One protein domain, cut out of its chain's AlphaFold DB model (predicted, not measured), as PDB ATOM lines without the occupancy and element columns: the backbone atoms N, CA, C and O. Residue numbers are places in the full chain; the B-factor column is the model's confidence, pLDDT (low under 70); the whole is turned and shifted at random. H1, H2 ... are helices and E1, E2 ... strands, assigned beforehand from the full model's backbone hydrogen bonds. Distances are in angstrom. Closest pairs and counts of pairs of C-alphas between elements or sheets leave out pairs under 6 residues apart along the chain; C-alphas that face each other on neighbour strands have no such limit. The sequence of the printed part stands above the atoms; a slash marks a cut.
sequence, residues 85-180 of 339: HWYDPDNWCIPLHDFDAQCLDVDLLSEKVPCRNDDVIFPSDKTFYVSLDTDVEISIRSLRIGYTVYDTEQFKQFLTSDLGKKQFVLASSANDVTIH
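Overview. This is residues 85 to 180 of the 339 residues of the protein "Protein amnionless" of Lingula unguis (UniProt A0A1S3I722). With little regular structure, this is mostly loop: H1 and residues 93 to 108 make one end, the small mixed sheet E1 E3 E4 the middle, and H2, H3 and the parallel pair E2 E5 the other end. The 96 printed residues, only 36 in named elements (H1 E1 E2 E3 E4 H2 H3 E5), are mixed in class and compact, with radius of gyration 13.1 A for the C-alphas and spans of 34 by 28 by 23 A.

Arrangement. From residue 85, read on to H1, residues 109 to 112, then E1, residues 119 to 122, parallel to E3, residues 142 to 145: N 120 and O 142 are 2.9 A apart. E3 and E4, residues 148 to 150, form a hairpin, with N 145 and O 148 2.9 A apart. H2, residues 152 to 160, is on this sheet, at a height of 9.0 A. H3, residues 162 to 167, is close to but not clearly touching H2; their closest C-alphas, Phe 158 and Gly 164, are 5.4 A apart. E2, residues 130 to 132, is parallel to E5, residues 168 to 170, with N 132 and O 169 2.8 A apart. Every O i to N i+4 pair in H3 is within hydrogen-bond range, and 4 of 5 in H2; H1 is too short for one.

Along the chain. Find C-alpha 109, where H1 begins, at (57.717, 89.764, 29.491). H2 runs 13.0 A; E5 ends at C-alpha 170, (51.909, 71.464, 42.362).

Size, cuts and confidence. The farthest C-alphas, Asp 107 and Asp 162, are 36.6 A apart. The printed part has no cut; pLDDT is under 70 at residues 97 to 101 and 172 to 175.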
ATOM      1  N   HIS A  85      49.145  79.403  34.867       96.25
ATOM      2  CA  HIS A  85      50.537  79.101  35.177       96.25
ATOM      3  C   HIS A  85      51.314  80.336  35.657       96.25
ATOM      4  O   HIS A  85      51.172  81.418  35.083       96.25
ATOM      5  N   TRP A  86      52.177  80.152  36.665       96.44
ATOM      6  CA  TRP A  86      52.998  81.213  37.262       96.44
ATOM      7  C   TRP A  86      53.862  81.968  36.243       96.44
ATOM      8  O   TRP A  86      53.921  83.186  36.257       96.44
ATOM      9  N   TYR A  87      54.532  81.269  35.327       95.88
ATOM     10  CA  TYR A  87      55.413  81.906  34.332       95.88
ATOM     11  C   TYR A  87      54.713  82.405  33.062       95.88
ATOM     12  O   TYR A  87      55.396  82.765  32.108       95.88
ATOM     13  N   ASP A  88      53.382  82.412  33.010       96.44
ATOM     14  CA  ASP A  88      52.663  83.041  31.902       96.44
ATOM     15  C   ASP A  88      52.486  84.548  32.196       96.44
ATOM     16  O   ASP A  88      51.797  84.894  33.162       96.44
ATOM     17  N   PRO A  89      53.096  85.450  31.400       95.12
ATOM     18  CA  PRO A  89      53.058  86.894  31.644       95.12
ATOM     19  C   PRO A  89      51.654  87.499  31.690       95.12
ATOM     20  O   PRO A  89      51.446  88.467  32.414       95.12
ATOM     21  N   ASP A  90      50.684  86.929  30.967       93.00
ATOM     22  CA  ASP A  90      49.320  87.476  30.887       93.00
ATOM     23  C   ASP A  90      48.490  87.195  32.153       93.00
ATOM     24  O   ASP A  90      47.353  87.652  32.283       93.00
ATOM     25  N   ASN A  91      49.035  86.423  33.099       94.69
ATOM     26  CA  ASN A  91      48.384  86.157  34.380       94.69
ATOM     27  C   ASN A  91      48.749  87.169  35.468       94.69
ATOM     28  O   ASN A  91      48.100  87.164  36.518       94.69
ATOM     29  N   TRP A  92      49.740  88.027  35.213       94.19
ATOM     30  CA  TRP A  92      50.260  88.992  36.170       94.19
ATOM     31  C   TRP A  92      49.863  90.419  35.836       94.19
ATOM     32  O   TRP A  92      49.703  90.810  34.683       94.19
ATOM     33  N   CYS A  93      49.729  91.199  36.899       90.69
ATOM     34  CA  CYS A  93      49.416  92.610  36.860       90.69
ATOM     35  C   CYS A  93      50.484  93.333  37.670       90.69
ATOM     36  O   CYS A  93      50.725  92.965  38.819       90.69
ATOM     37  N   ILE A  94      51.111  94.349  37.084       89.00
ATOM     38  CA  ILE A  94      51.931  95.299  37.835       89.00
ATOM     39  C   ILE A  94      51.030  96.505  38.080       89.00
ATOM     40  O   ILE A  94      50.781  97.254  37.133       89.00
ATOM     41  N   PRO A  95      50.467  96.668  39.281       82.62
ATOM     42  CA  PRO A  95      49.522  97.744  39.524       82.62
ATOM     43  C   PRO A  95      50.252  99.093  39.630       82.62
ATOM     44  O   PRO A  95      51.437  99.149  39.972       82.62
ATOM     45  N   LEU A  96      49.552 100.186  39.318       70.88
ATOM     46  CA  LEU A  96      50.070 101.550  39.498       70.88
ATOM     47  C   LEU A  96      50.193 101.911  40.989       70.88
ATOM     48  O   LEU A  96      51.215 102.458  41.415       70.88
ATOM     49  N   HIS A  97      49.183 101.541  41.777       68.69
ATOM     50  CA  HIS A  97      49.150 101.608  43.233       68.69
ATOM     51  C   HIS A  97      48.616 100.305  43.832       68.69
ATOM     52  O   HIS A  97      47.949  99.522  43.157       68.69
ATOM     53  N   ASP A  98      48.882 100.070  45.119       61.78
ATOM     54  CA  ASP A  98      48.284  98.938  45.826       61.78
ATOM     55  C   ASP A  98      46.755  98.970  45.640       61.78
ATOM     56  O   ASP A  98      46.123  99.990  45.906       61.78
ATOM     57  N   PHE A  99      46.178  97.849  45.190       60.84
ATOM     58  CA  PHE A  99      44.741  97.653  44.928       60.84
ATOM     59  C   PHE A  99      44.161  98.297  43.654       60.84
ATOM     60  O   PHE A  99      42.956  98.187  43.430       60.84
ATOM     61  N   ASP A 100      44.980  98.882  42.776       66.25
ATOM     62  CA  ASP A 100      44.491  99.322  41.467       66.25
ATOM     63  C   ASP A 100      44.119  98.130  40.573       66.25
ATOM     64  O   ASP A 100      44.895  97.192  40.384       66.25
ATOM     65  N   ALA A 101      42.941  98.206  39.948       66.06
ATOM     66  CA  ALA A 101      42.529  97.256  38.914       66.06
ATOM     67  C   ALA A 101      43.281  97.471  37.585       66.06
ATOM     68  O   ALA A 101      43.287  96.591  36.721       66.06
ATOM     69  N   GLN A 102      43.897  98.644  37.400       77.62
ATOM     70  CA  GLN A 102      44.643  98.973  36.194       77.62
ATOM     71  C   GLN A 102      46.075  98.443  36.278       77.62
ATOM     72  O   GLN A 102      46.869  98.853  37.125       77.62
ATOM     73  N   CYS A 103      46.417  97.565  35.339       83.62
ATOM     74  CA  CYS A 103      47.766  97.042  35.188       83.62
ATOM     75  C   CYS A 103      48.597  97.949  34.282       83.62
ATOM     76  O   CYS A 103      48.141  98.375  33.219       83.62
ATOM     77  N   LEU A 104      49.849  98.181  34.670       81.56
ATOM     78  CA  LEU A 104      50.854  98.762  33.796       81.56
ATOM     79  C   LEU A 104      51.068  97.864  32.581       81.56
ATOM     80  O   LEU A 104      51.352  96.667  32.697       81.56
ATOM     81  N   ASP A 105      50.996  98.470  31.403       79.69
ATOM     82  CA  ASP A 105      51.293  97.773  30.165       79.69
ATOM     83  C   ASP A 105      52.799  97.801  29.884       79.69
ATOM     84  O   ASP A 105      53.342  98.721  29.271       79.69
ATOM     85  N   VAL A 106      53.483  96.789  30.412       78.94
ATOM     86  CA  VAL A 106      54.933  96.617  30.286       78.94
ATOM     87  C   VAL A 106      55.268  95.686  29.123       78.94
ATOM     88  O   VAL A 106      54.838  94.537  29.093       78.94
ATOM     89  N   ASP A 107      56.103  96.119  28.182       81.94
ATOM     90  CA  ASP A 107      56.436  95.259  27.038       81.94
ATOM     91  C   ASP A 107      57.431  94.141  27.387       81.94
ATOM     92  O   ASP A 107      57.514  93.147  26.673       81.94
ATOM     93  N   LEU A 108      58.196  94.238  28.480       91.88
ATOM     94  CA  LEU A 108      59.217  93.240  28.803       91.88
ATOM     95  C   LEU A 108      58.648  92.058  29.604       91.88
ATOM     96  O   LEU A 108      58.445  92.150  30.808       91.88
ATOM     97  N   LEU A 109      58.431  90.923  28.935       94.06
ATOM     98  CA  LEU A 109      57.717  89.764  29.491       94.06
ATOM     99  C   LEU A 109      58.389  89.155  30.724       94.06
ATOM    100  O   LEU A 109      57.706  88.787  31.672       94.06
ATOM    101  N   SER A 110      59.721  89.070  30.729       94.56
ATOM    102  CA  SER A 110      60.469  88.585  31.898       94.56
ATOM    103  C   SER A 110      60.310  89.470  33.136       94.56
ATOM    104  O   SER A 110      60.456  88.959  34.238       94.56
ATOM    105  N   GLU A 111      59.987  90.756  32.962       94.06
ATOM    106  CA  GLU A 111      59.710  91.704  34.051       94.06
ATOM    107  C   GLU A 111      58.206  91.786  34.376       94.06
ATOM    108  O   GLU A 111      57.835  92.420  35.355       94.06
ATOM    109  N   LYS A 112      57.326  91.184  33.554       93.69
ATOM    110  CA  LYS A 112      55.883  91.061  33.839       93.69
ATOM    111  C   LYS A 112      55.591  89.925  34.815       93.69
ATOM    112  O   LYS A 112      54.690  90.042  35.638       93.69
ATOM    113  N   VAL A 113      56.329  88.820  34.708       95.75
ATOM    114  CA  VAL A 113      56.278  87.738  35.702       95.75
ATOM    115  C   VAL A 113      57.087  88.139  36.945       95.75
ATOM    116  O   VAL A 113      58.125  88.783  36.778       95.75
ATOM    117  N   PRO A 114      56.678  87.746  38.171       95.69
ATOM    118  CA  PRO A 114      57.332  88.190  39.396       95.69
ATOM    119  C   PRO A 114      58.838  87.952  39.387       95.69
ATOM    120  O   PRO A 114      59.314  86.830  39.170       95.69
ATOM    121  N   CYS A 115      59.588  89.020  39.629       94.94
ATOM    122  CA  CYS A 115      61.027  88.984  39.784       94.94
ATOM    123  C   CYS A 115      61.415  88.582  41.205       94.94
ATOM    124  O   CYS A 115      60.649  88.674  42.166       94.94
ATOM    125  N   ARG A 116      62.695  88.241  41.358       93.94
ATOM    126  CA  ARG A 116      63.273  87.846  42.642       93.94
ATOM    127  C   ARG A 116      63.043  88.857  43.775       93.94
ATOM    128  O   ARG A 116      62.908  88.472  44.928       93.94
ATOM    129  N   ASN A 117      63.002  90.151  43.466       94.25
ATOM    130  CA  ASN A 117      62.877  91.212  44.471       94.25
ATOM    131  C   ASN A 117      61.444  91.754  44.630       94.25
ATOM    132  O   ASN A 117      61.256  92.747  45.342       94.25
ATOM    133  N   ASP A 118      60.459  91.117  44.001       94.50
ATOM    134  CA  ASP A 118      59.089  91.622  43.955       94.50
ATOM    135  C   ASP A 118      58.240  91.107  45.116       94.50
ATOM    136  O   ASP A 118      58.463  90.017  45.656       94.50
ATOM    137  N   ASP A 119      57.251  91.919  45.484       94.12
ATOM    138  CA  ASP A 119      56.170  91.511  46.374       94.12
ATOM    139  C   ASP A 119      55.049  90.907  45.533       94.12
ATOM    140  O   ASP A 119      54.476  91.572  44.672       94.12
ATOM    141  N   VAL A 120      54.728  89.645  45.795       95.81
ATOM    142  CA  VAL A 120      53.609  88.965  45.153       95.81
ATOM    143  C   VAL A 120      52.383  89.073  46.038       95.81
ATOM    144  O   VAL A 120      52.396  88.672  47.203       95.81
ATOM    145  N   ILE A 121      51.304  89.586  45.458       94.38
ATOM    146  CA  ILE A 121      50.036  89.785  46.145       94.38
ATOM    147  C   ILE A 121      48.955  88.997  45.417       94.38
ATOM    148  O   ILE A 121      48.650  89.254  44.255       94.38
ATOM    149  N   PHE A 122      48.330  88.089  46.151       95.12
ATOM    150  CA  PHE A 122      47.026  87.550  45.823       95.12
ATOM    151  C   PHE A 122      45.972  88.285  46.670       95.12
ATOM    152  O   PHE A 122      46.022  88.180  47.902       95.12
ATOM    153  N   PRO A 123      45.069  89.071  46.051       92.56
ATOM    154  CA  PRO A 123      44.100  89.906  46.767       92.56
ATOM    155  C   PRO A 123      43.160  89.117  47.691       92.56
ATOM    156  O   PRO A 123      42.954  87.922  47.503       92.56
ATOM    157  N   SER A 124      42.611  89.782  48.712       91.62
ATOM    158  CA  SER A 124      41.715  89.171  49.714       91.62
ATOM    159  C   SER A 124      40.274  89.010  49.246       91.62
ATOM    160  O   SER A 124      39.568  88.155  49.758       91.62
ATOM    161  N   ASP A 125      39.859  89.820  48.280       91.25
ATOM    162  CA  ASP A 125      38.537  89.863  47.648       91.25
ATOM    163  C   ASP A 125      38.443  88.926  46.428       91.25
ATOM    164  O   ASP A 125      37.586  89.070  45.551       91.25
ATOM    165  N   LYS A 126      39.389  87.986  46.312       93.88
ATOM    166  CA  LYS A 126      39.498  87.079  45.174       93.88
ATOM    167  C   LYS A 126      39.942  85.691  45.605       93.88
ATOM    168  O   LYS A 126      40.818  85.521  46.449       93.88
ATOM    169  N   THR A 127      39.404  84.688  44.923       96.69
ATOM    170  CA  THR A 127      40.036  83.364  44.840       96.69
ATOM    171  C   THR A 127      40.713  83.220  43.485       96.69
ATOM    172  O   THR A 127      40.516  84.022  42.576       96.69
ATOM    173  N   PHE A 128      41.596  82.242  43.360       97.19
ATOM    174  CA  PHE A 128      42.418  82.054  42.175       97.19
ATOM    175  C   PHE A 128      42.808  80.588  42.082       97.19
ATOM    176  O   PHE A 128      42.783  79.874  43.082       97.19
ATOM    177  N   TYR A 129      43.204  80.158  40.886       97.62
ATOM    178  CA  TYR A 129      43.679  78.804  40.650       97.62
ATOM    179  C   TYR A 129      44.963  78.849  39.831       97.62
ATOM    180  O   TYR A 129      44.944  79.202  38.653       97.62
ATOM    181  N   VAL A 130      46.089  78.568  40.480       97.38
ATOM    182  CA  VAL A 130      47.437  78.825  39.970       97.38
ATOM    183  C   VAL A 130      48.202  77.520  39.830       97.38
ATOM    184  O   VAL A 130      48.239  76.706  40.746       97.38
ATOM    185  N   SER A 131      48.853  77.327  38.689       95.69
ATOM    186  CA  SER A 131      49.786  76.221  38.503       95.69
ATOM    187  C   SER A 131      51.195  76.666  38.879       95.69
ATOM    188  O   SER A 131      51.747  77.603  38.291       95.69
ATOM    189  N   LEU A 132      51.756  75.958  39.856       94.62
ATOM    190  CA  LEU A 132      53.165  75.967  40.234       94.62
ATOM    191  C   LEU A 132      53.897  74.760  39.613       94.62
ATOM    192  O   LEU A 132      54.988  74.406  40.052       94.62
ATOM    193  N   ASP A 133      53.297  74.111  38.607       91.25
ATOM    194  CA  ASP A 133      53.893  72.983  37.894       91.25
ATOM    195  C   ASP A 133      54.959  73.457  36.899       91.25
ATOM    196  O   ASP A 133      54.717  73.751  35.725       91.25
ATOM    197  N   THR A 134      56.174  73.593  37.406       89.62
ATOM    198  CA  THR A 134      57.313  74.139  36.680       89.62
ATOM    199  C   THR A 134      58.564  73.361  37.034       89.62
ATOM    200  O   THR A 134      58.616  72.780  38.106       89.62
ATOM    201  N   ASP A 135      59.573  73.370  36.164       88.88
ATOM    202  CA  ASP A 135      60.898  72.754  36.325       88.88
ATOM    203  C   ASP A 135      61.991  73.772  36.711       88.88
ATOM    204  O   ASP A 135      63.166  73.430  36.834       88.88
ATOM    205  N   VAL A 136      61.604  75.036  36.905       90.19
ATOM    206  CA  VAL A 136      62.498  76.149  37.249       90.19
ATOM    207  C   VAL A 136      62.122  76.786  38.587       90.19
ATOM    208  O   VAL A 136      60.954  76.790  38.969       90.19
ATOM    209  N   GLU A 137      63.114  77.336  39.291       88.94
ATOM    210  CA  GLU A 137      62.946  77.935  40.624       88.94
ATOM    211  C   GLU A 137      62.074  79.197  40.589       88.94
ATOM    212  O   GLU A 137      62.413  80.174  39.915       88.94
ATOM    213  N   ILE A 138      61.020  79.211  41.412       94.62
ATOM    214  CA  ILE A 138      60.263  80.420  41.748       94.62
ATOM    215  C   ILE A 138      60.898  81.042  42.995       94.62
ATOM    216  O   ILE A 138      60.899  80.441  44.068       94.62
ATOM    217  N   SER A 139      61.416  82.259  42.858       94.19
ATOM    218  CA  SER A 139      62.096  83.000  43.924       94.19
ATOM    219  C   SER A 139      61.517  84.409  43.972       94.19
ATOM    220  O   SER A 139      61.495  85.069  42.935       94.19
ATOM    221  N   ILE A 140      61.035  84.858  45.131       96.56
ATOM    222  CA  ILE A 140      60.379  86.166  45.318       96.56
ATOM    223  C   ILE A 140      60.742  86.787  46.670       96.56
ATOM    224  O   ILE A 140      61.239  86.101  47.571       96.56
ATOM    225  N   ARG A 141      60.467  88.088  46.842       95.88
ATOM    226  CA  ARG A 141      60.760  88.792  48.098       95.88
ATOM    227  C   ARG A 141      59.697  88.548  49.161       95.88
ATOM    228  O   ARG A 141      60.005  88.212  50.303       95.88
ATOM    229  N   SER A 142      58.436  88.748  48.816       96.31
ATOM    230  CA  SER A 142      57.344  88.475  49.745       96.31
ATOM    231  C   SER A 142      56.154  87.880  49.023       96.31
ATOM    232  O   SER A 142      55.978  88.076  47.822       96.31
ATOM    233  N   LEU A 143      55.358  87.129  49.774       97.00
ATOM    234  CA  LEU A 143      54.104  86.571  49.310       97.00
ATOM    235  C   LEU A 143      53.015  86.937  50.304       97.00
ATOM    236  O   LEU A 143      53.097  86.590  51.484       97.00
ATOM    237  N   ARG A 144      51.978  87.604  49.816       96.62
ATOM    238  CA  ARG A 144      50.759  87.861  50.568       96.62
ATOM    239  C   ARG A 144      49.587  87.191  49.872       96.62
ATOM    240  O   ARG A 144      49.359  87.430  48.691       96.62
ATOM    241  N   ILE A 145      48.842  86.380  50.615       96.25
ATOM    242  CA  ILE A 145      47.577  85.796  50.159       96.25
ATOM    243  C   ILE A 145      46.486  86.295  51.096       96.25
ATOM    244  O   ILE A 145      46.509  86.036  52.304       96.25
ATOM    245  N   GLY A 146      45.571  87.084  50.539       92.75
ATOM    246  CA  GLY A 146      44.613  87.863  51.304       92.75
ATOM    247  C   GLY A 146      45.307  88.796  52.294       92.75
ATOM    248  O   GLY A 146      46.113  89.648  51.909       92.75
ATOM    249  N   TYR A 147      45.013  88.627  53.579       92.38
ATOM    250  CA  TYR A 147      45.606  89.427  54.657       92.38
ATOM    251  C   TYR A 147      46.853  88.792  55.286       92.38
ATOM    252  O   TYR A 147      47.471  89.398  56.158       92.38
ATOM    253  N   THR A 148      47.242  87.592  54.851       96.44
ATOM    254  CA  THR A 148      48.342  86.841  55.469       96.44
ATOM    255  C   THR A 148      49.608  86.961  54.635       96.44
ATOM    256  O   THR A 148      49.599  86.681  53.437       96.44
ATOM    257  N   VAL A 149      50.704  87.367  55.277       96.62
ATOM    258  CA  VAL A 149      52.051  87.343  54.694       96.62
ATOM    259  C   VAL A 149      52.704  86.016  55.055       96.62
ATOM    260  O   VAL A 149      52.740  85.651  56.228       96.62
ATOM    261  N   TYR A 150      53.221  85.320  54.049       96.75
ATOM    262  CA  TYR A 150      53.827  84.004  54.192       96.75
ATOM    263  C   TYR A 150      55.345  84.088  54.056       96.75
ATOM    264  O   TYR A 150      55.869  84.776  53.178       96.75
ATOM    265  N   ASP A 151      56.056  83.344  54.898       96.75
ATOM    266  CA  ASP A 151      57.396  82.871  54.567       96.75
ATOM    267  C   ASP A 151      57.356  81.521  53.828       96.75
ATOM    268  O   ASP A 151      56.292  80.951  53.578       96.75
ATOM    269  N   THR A 152      58.534  81.025  53.442       95.81
ATOM    270  CA  THR A 152      58.673  79.787  52.661       95.81
ATOM    271  C   THR A 152      58.022  78.585  53.353       95.81
ATOM    272  O   THR A 152      57.335  77.804  52.702       95.81
ATOM    273  N   GLU A 153      58.212  78.429  54.663       95.31
ATOM    274  CA  GLU A 153      57.715  77.261  55.395       95.31
ATOM    275  C   GLU A 153      56.205  77.363  55.626       95.31
ATOM    276  O   GLU A 153      55.463  76.411  55.387       95.31
ATOM    277  N   GLN A 154      55.727  78.552  55.994       97.00
ATOM    278  CA  GLN A 154      54.298  78.819  56.128       97.00
ATOM    279  C   GLN A 154      53.558  78.590  54.809       97.00
ATOM    280  O   GLN A 154      52.460  78.033  54.807       97.00
ATOM    281  N   PHE A 155      54.144  78.998  53.678       96.56
ATOM    282  CA  PHE A 155      53.529  78.777  52.374       96.56
ATOM    283  C   PHE A 155      53.495  77.290  52.009       96.56
ATOM    284  O   PHE A 155      52.457  76.797  51.574       96.56
ATOM    285  N   LYS A 156      54.576  76.540  52.265       94.50
ATOM    286  CA  LYS A 156      54.587  75.077  52.089       94.50
ATOM    287  C   LYS A 156      53.488  74.394  52.898       94.50
ATOM    288  O   LYS A 156      52.787  73.538  52.368       94.50
ATOM    289  N   GLN A 157      53.290  74.803  54.148       95.44
ATOM    290  CA  GLN A 157      52.204  74.287  54.980       95.44
ATOM    291  C   GLN A 157      50.834  74.669  54.412       95.44
ATOM    292  O   GLN A 157      49.961  73.808  54.286       95.44
ATOM    293  N   PHE A 158      50.658  75.923  53.989       96.25
ATOM    294  CA  PHE A 158      49.428  76.384  53.351       96.25
ATOM    295  C   PHE A 158      49.071  75.561  52.109       96.25
ATOM    296  O   PHE A 158      47.917  75.155  51.978       96.25
ATOM    297  N   LEU A 159      50.042  75.223  51.257       95.19
ATOM    298  CA  LEU A 159      49.838  74.377  50.073       95.19
ATOM    299  C   LEU A 159      49.281  72.979  50.400       95.19
ATOM    300  O   LEU A 159      48.685  72.340  49.537       95.19
ATOM    301  N   THR A 160      49.430  72.502  51.641       94.31
ATOM    302  CA  THR A 160      48.852  71.221  52.091       94.31
ATOM    303  C   THR A 160      47.432  71.338  52.657       94.31
ATOM    304  O   THR A 160      46.751  70.315  52.792       94.31
ATOM    305  N   SER A 161      46.968  72.556  52.957       95.81
ATOM    306  CA  SER A 161      45.599  72.821  53.415       95.81
ATOM    307  C   SER A 161      44.572  72.608  52.299       95.81
ATOM    308  O   SER A 161      44.916  72.635  51.116       95.81
ATOM    309  N   ASP A 162      43.300  72.429  52.659       94.88
ATOM    310  CA  ASP A 162      42.227  72.236  51.674       94.88
ATOM    311  C   ASP A 162      42.072  73.454  50.756       94.88
ATOM    312  O   ASP A 162      41.967  73.304  49.539       94.88
ATOM    313  N   LEU A 163      42.163  74.669  51.311       95.25
ATOM    314  CA  LEU A 163      42.156  75.900  50.522       95.25
ATOM    315  C   LEU A 163      43.386  76.000  49.613       95.25
ATOM    316  O   LEU A 163      43.244  76.273  48.423       95.25
ATOM    317  N   GLY A 164      44.580  75.713  50.137       95.88
ATOM    318  CA  GLY A 164      45.816  75.739  49.355       95.88
ATOM    319  C   GLY A 164      45.774  74.794  48.156       95.88
ATOM    320  O   GLY A 164      46.064  75.228  47.044       95.88
ATOM    321  N   LYS A 165      45.312  73.551  48.338       95.25
ATOM    322  CA  LYS A 165      45.136  72.567  47.250       95.25
ATOM    323  C   LYS A 165      44.109  72.998  46.201       95.25
ATOM    324  O   LYS A 165      44.205  72.599  45.044       95.25
ATOM    325  N   LYS A 166      43.116  73.799  46.598       96.44
ATOM    326  CA  LYS A 166      42.079  74.338  45.704       96.44
ATOM    327  C   LYS A 166      42.486  75.633  45.007       96.44
ATOM    328  O   LYS A 166      41.814  76.030  44.056       96.44
ATOM    329  N   GLN A 167      43.574  76.265  45.444       96.81
ATOM    330  CA  GLN A 167      44.115  77.485  44.846       96.81
ATOM    331  C   GLN A 167      45.438  77.280  44.107       96.81
ATOM    332  O   GLN A 167      45.751  78.051  43.202       96.81
ATOM    333  N   PHE A 168      46.203  76.242  44.444       95.81
ATOM    334  CA  PHE A 168      47.512  75.963  43.870       95.81
ATOM    335  C   PHE A 168      47.648  74.499  43.458       95.81
ATOM    336  O   PHE A 168      47.411  73.586  44.246       95.81
ATOM    337  N   VAL A 169      48.095  74.285  42.224       93.56
ATOM    338  CA  VAL A 169      48.455  72.970  41.686       93.56
ATOM    339  C   VAL A 169      49.971  72.838  41.688       93.56
ATOM    340  O   VAL A 169      50.667  73.709  41.168       93.56
ATOM    341  N   LEU A 170      50.477  71.751  42.266       89.69
ATOM    342  CA  LEU A 170      51.909  71.464  42.362       89.69
ATOM    343  C   LEU A 170      52.346  70.462  41.288       89.69
ATOM    344  O   LEU A 170      51.580  69.569  40.923       89.69
ATOM    345  N   ALA A 171      53.596  70.581  40.832       76.50
ATOM    346  CA  ALA A 171      54.269  69.537  40.061       76.50
ATOM    347  C   ALA A 171      54.434  68.252  40.887       76.50
ATOM    348  O   ALA A 171      54.640  68.297  42.102       76.50
ATOM    349  N   SER A 172      54.489  67.104  40.206       60.78
ATOM    350  CA  SER A 172      54.873  65.811  40.798       60.78
ATOM    351  C   SER A 172      56.290  65.823  41.399       60.78
ATOM    352  O   SER A 172      56.586  65.049  42.306       60.78
ATOM    353  N   SER A 173      57.173  66.698  40.902       55.41
ATOM    354  CA  SER A 173      58.448  67.052  41.528       55.41
ATOM    355  C   SER A 173      58.253  68.355  42.295       55.41
ATOM    356  O   SER A 173      58.174  69.409  41.673       55.41
ATOM    357  N   ALA A 174      58.132  68.285  43.621       56.66
ATOM    358  CA  ALA A 174      57.940  69.452  44.480       56.66
ATOM    359  C   ALA A 174      59.046  70.495  44.242       56.66
ATOM    360  O   ALA A 174      60.143  70.385  44.785       56.66
ATOM    361  N   ASN A 175      58.767  71.485  43.397       62.22
ATOM    362  CA  ASN A 175      59.650  72.618  43.205       62.22
ATOM    363  C   ASN A 175      59.286  73.686  44.225       62.22
ATOM    364  O   ASN A 175      58.137  74.118  44.327       62.22
ATOM    365  N   ASP A 176      60.285  74.065  45.014       78.62
ATOM    366  CA  ASP A 176      60.108  74.961  46.142       78.62
ATOM    367  C   ASP A 176      59.957  76.404  45.660       78.62
ATOM    368  O   ASP A 176      60.862  76.982  45.054       78.62
ATOM    369  N   VAL A 177      58.814  77.012  45.984       93.06
ATOM    370  CA  VAL A 177      58.678  78.469  45.971       93.06
ATOM    371  C   VAL A 177      59.503  79.015  47.129       93.06
ATOM    372  O   VAL A 177      59.209  78.745  48.292       93.06
ATOM    373  N   THR A 178      60.543  79.782  46.811       94.75
ATOM    374  CA  THR A 178      61.428  80.391  47.802       94.75
ATOM    375  C   THR A 178      61.036  81.843  48.031       94.75
ATOM    376  O   THR A 178      61.066  82.668  47.119       94.75
ATOM    377  N   ILE A 179      60.708  82.170  49.278       96.31
ATOM    378  CA  ILE A 179      60.365  83.524  49.715       96.31
ATOM    379  C   ILE A 179      61.504  84.038  50.593       96.31
ATOM    380  O   ILE A 179      61.733  83.523  51.694       96.31
ATOM    381  N   HIS A 180      62.225  85.051  50.116       92.25
ATOM    382  CA  HIS A 180      63.382  85.611  50.812       92.25
ATOM    383  C   HIS A 180      63.171  87.067  51.230       92.25
ATOM    384  O   HIS A 180      62.677  87.888  50.479       92.25
TER     385      HIS A 180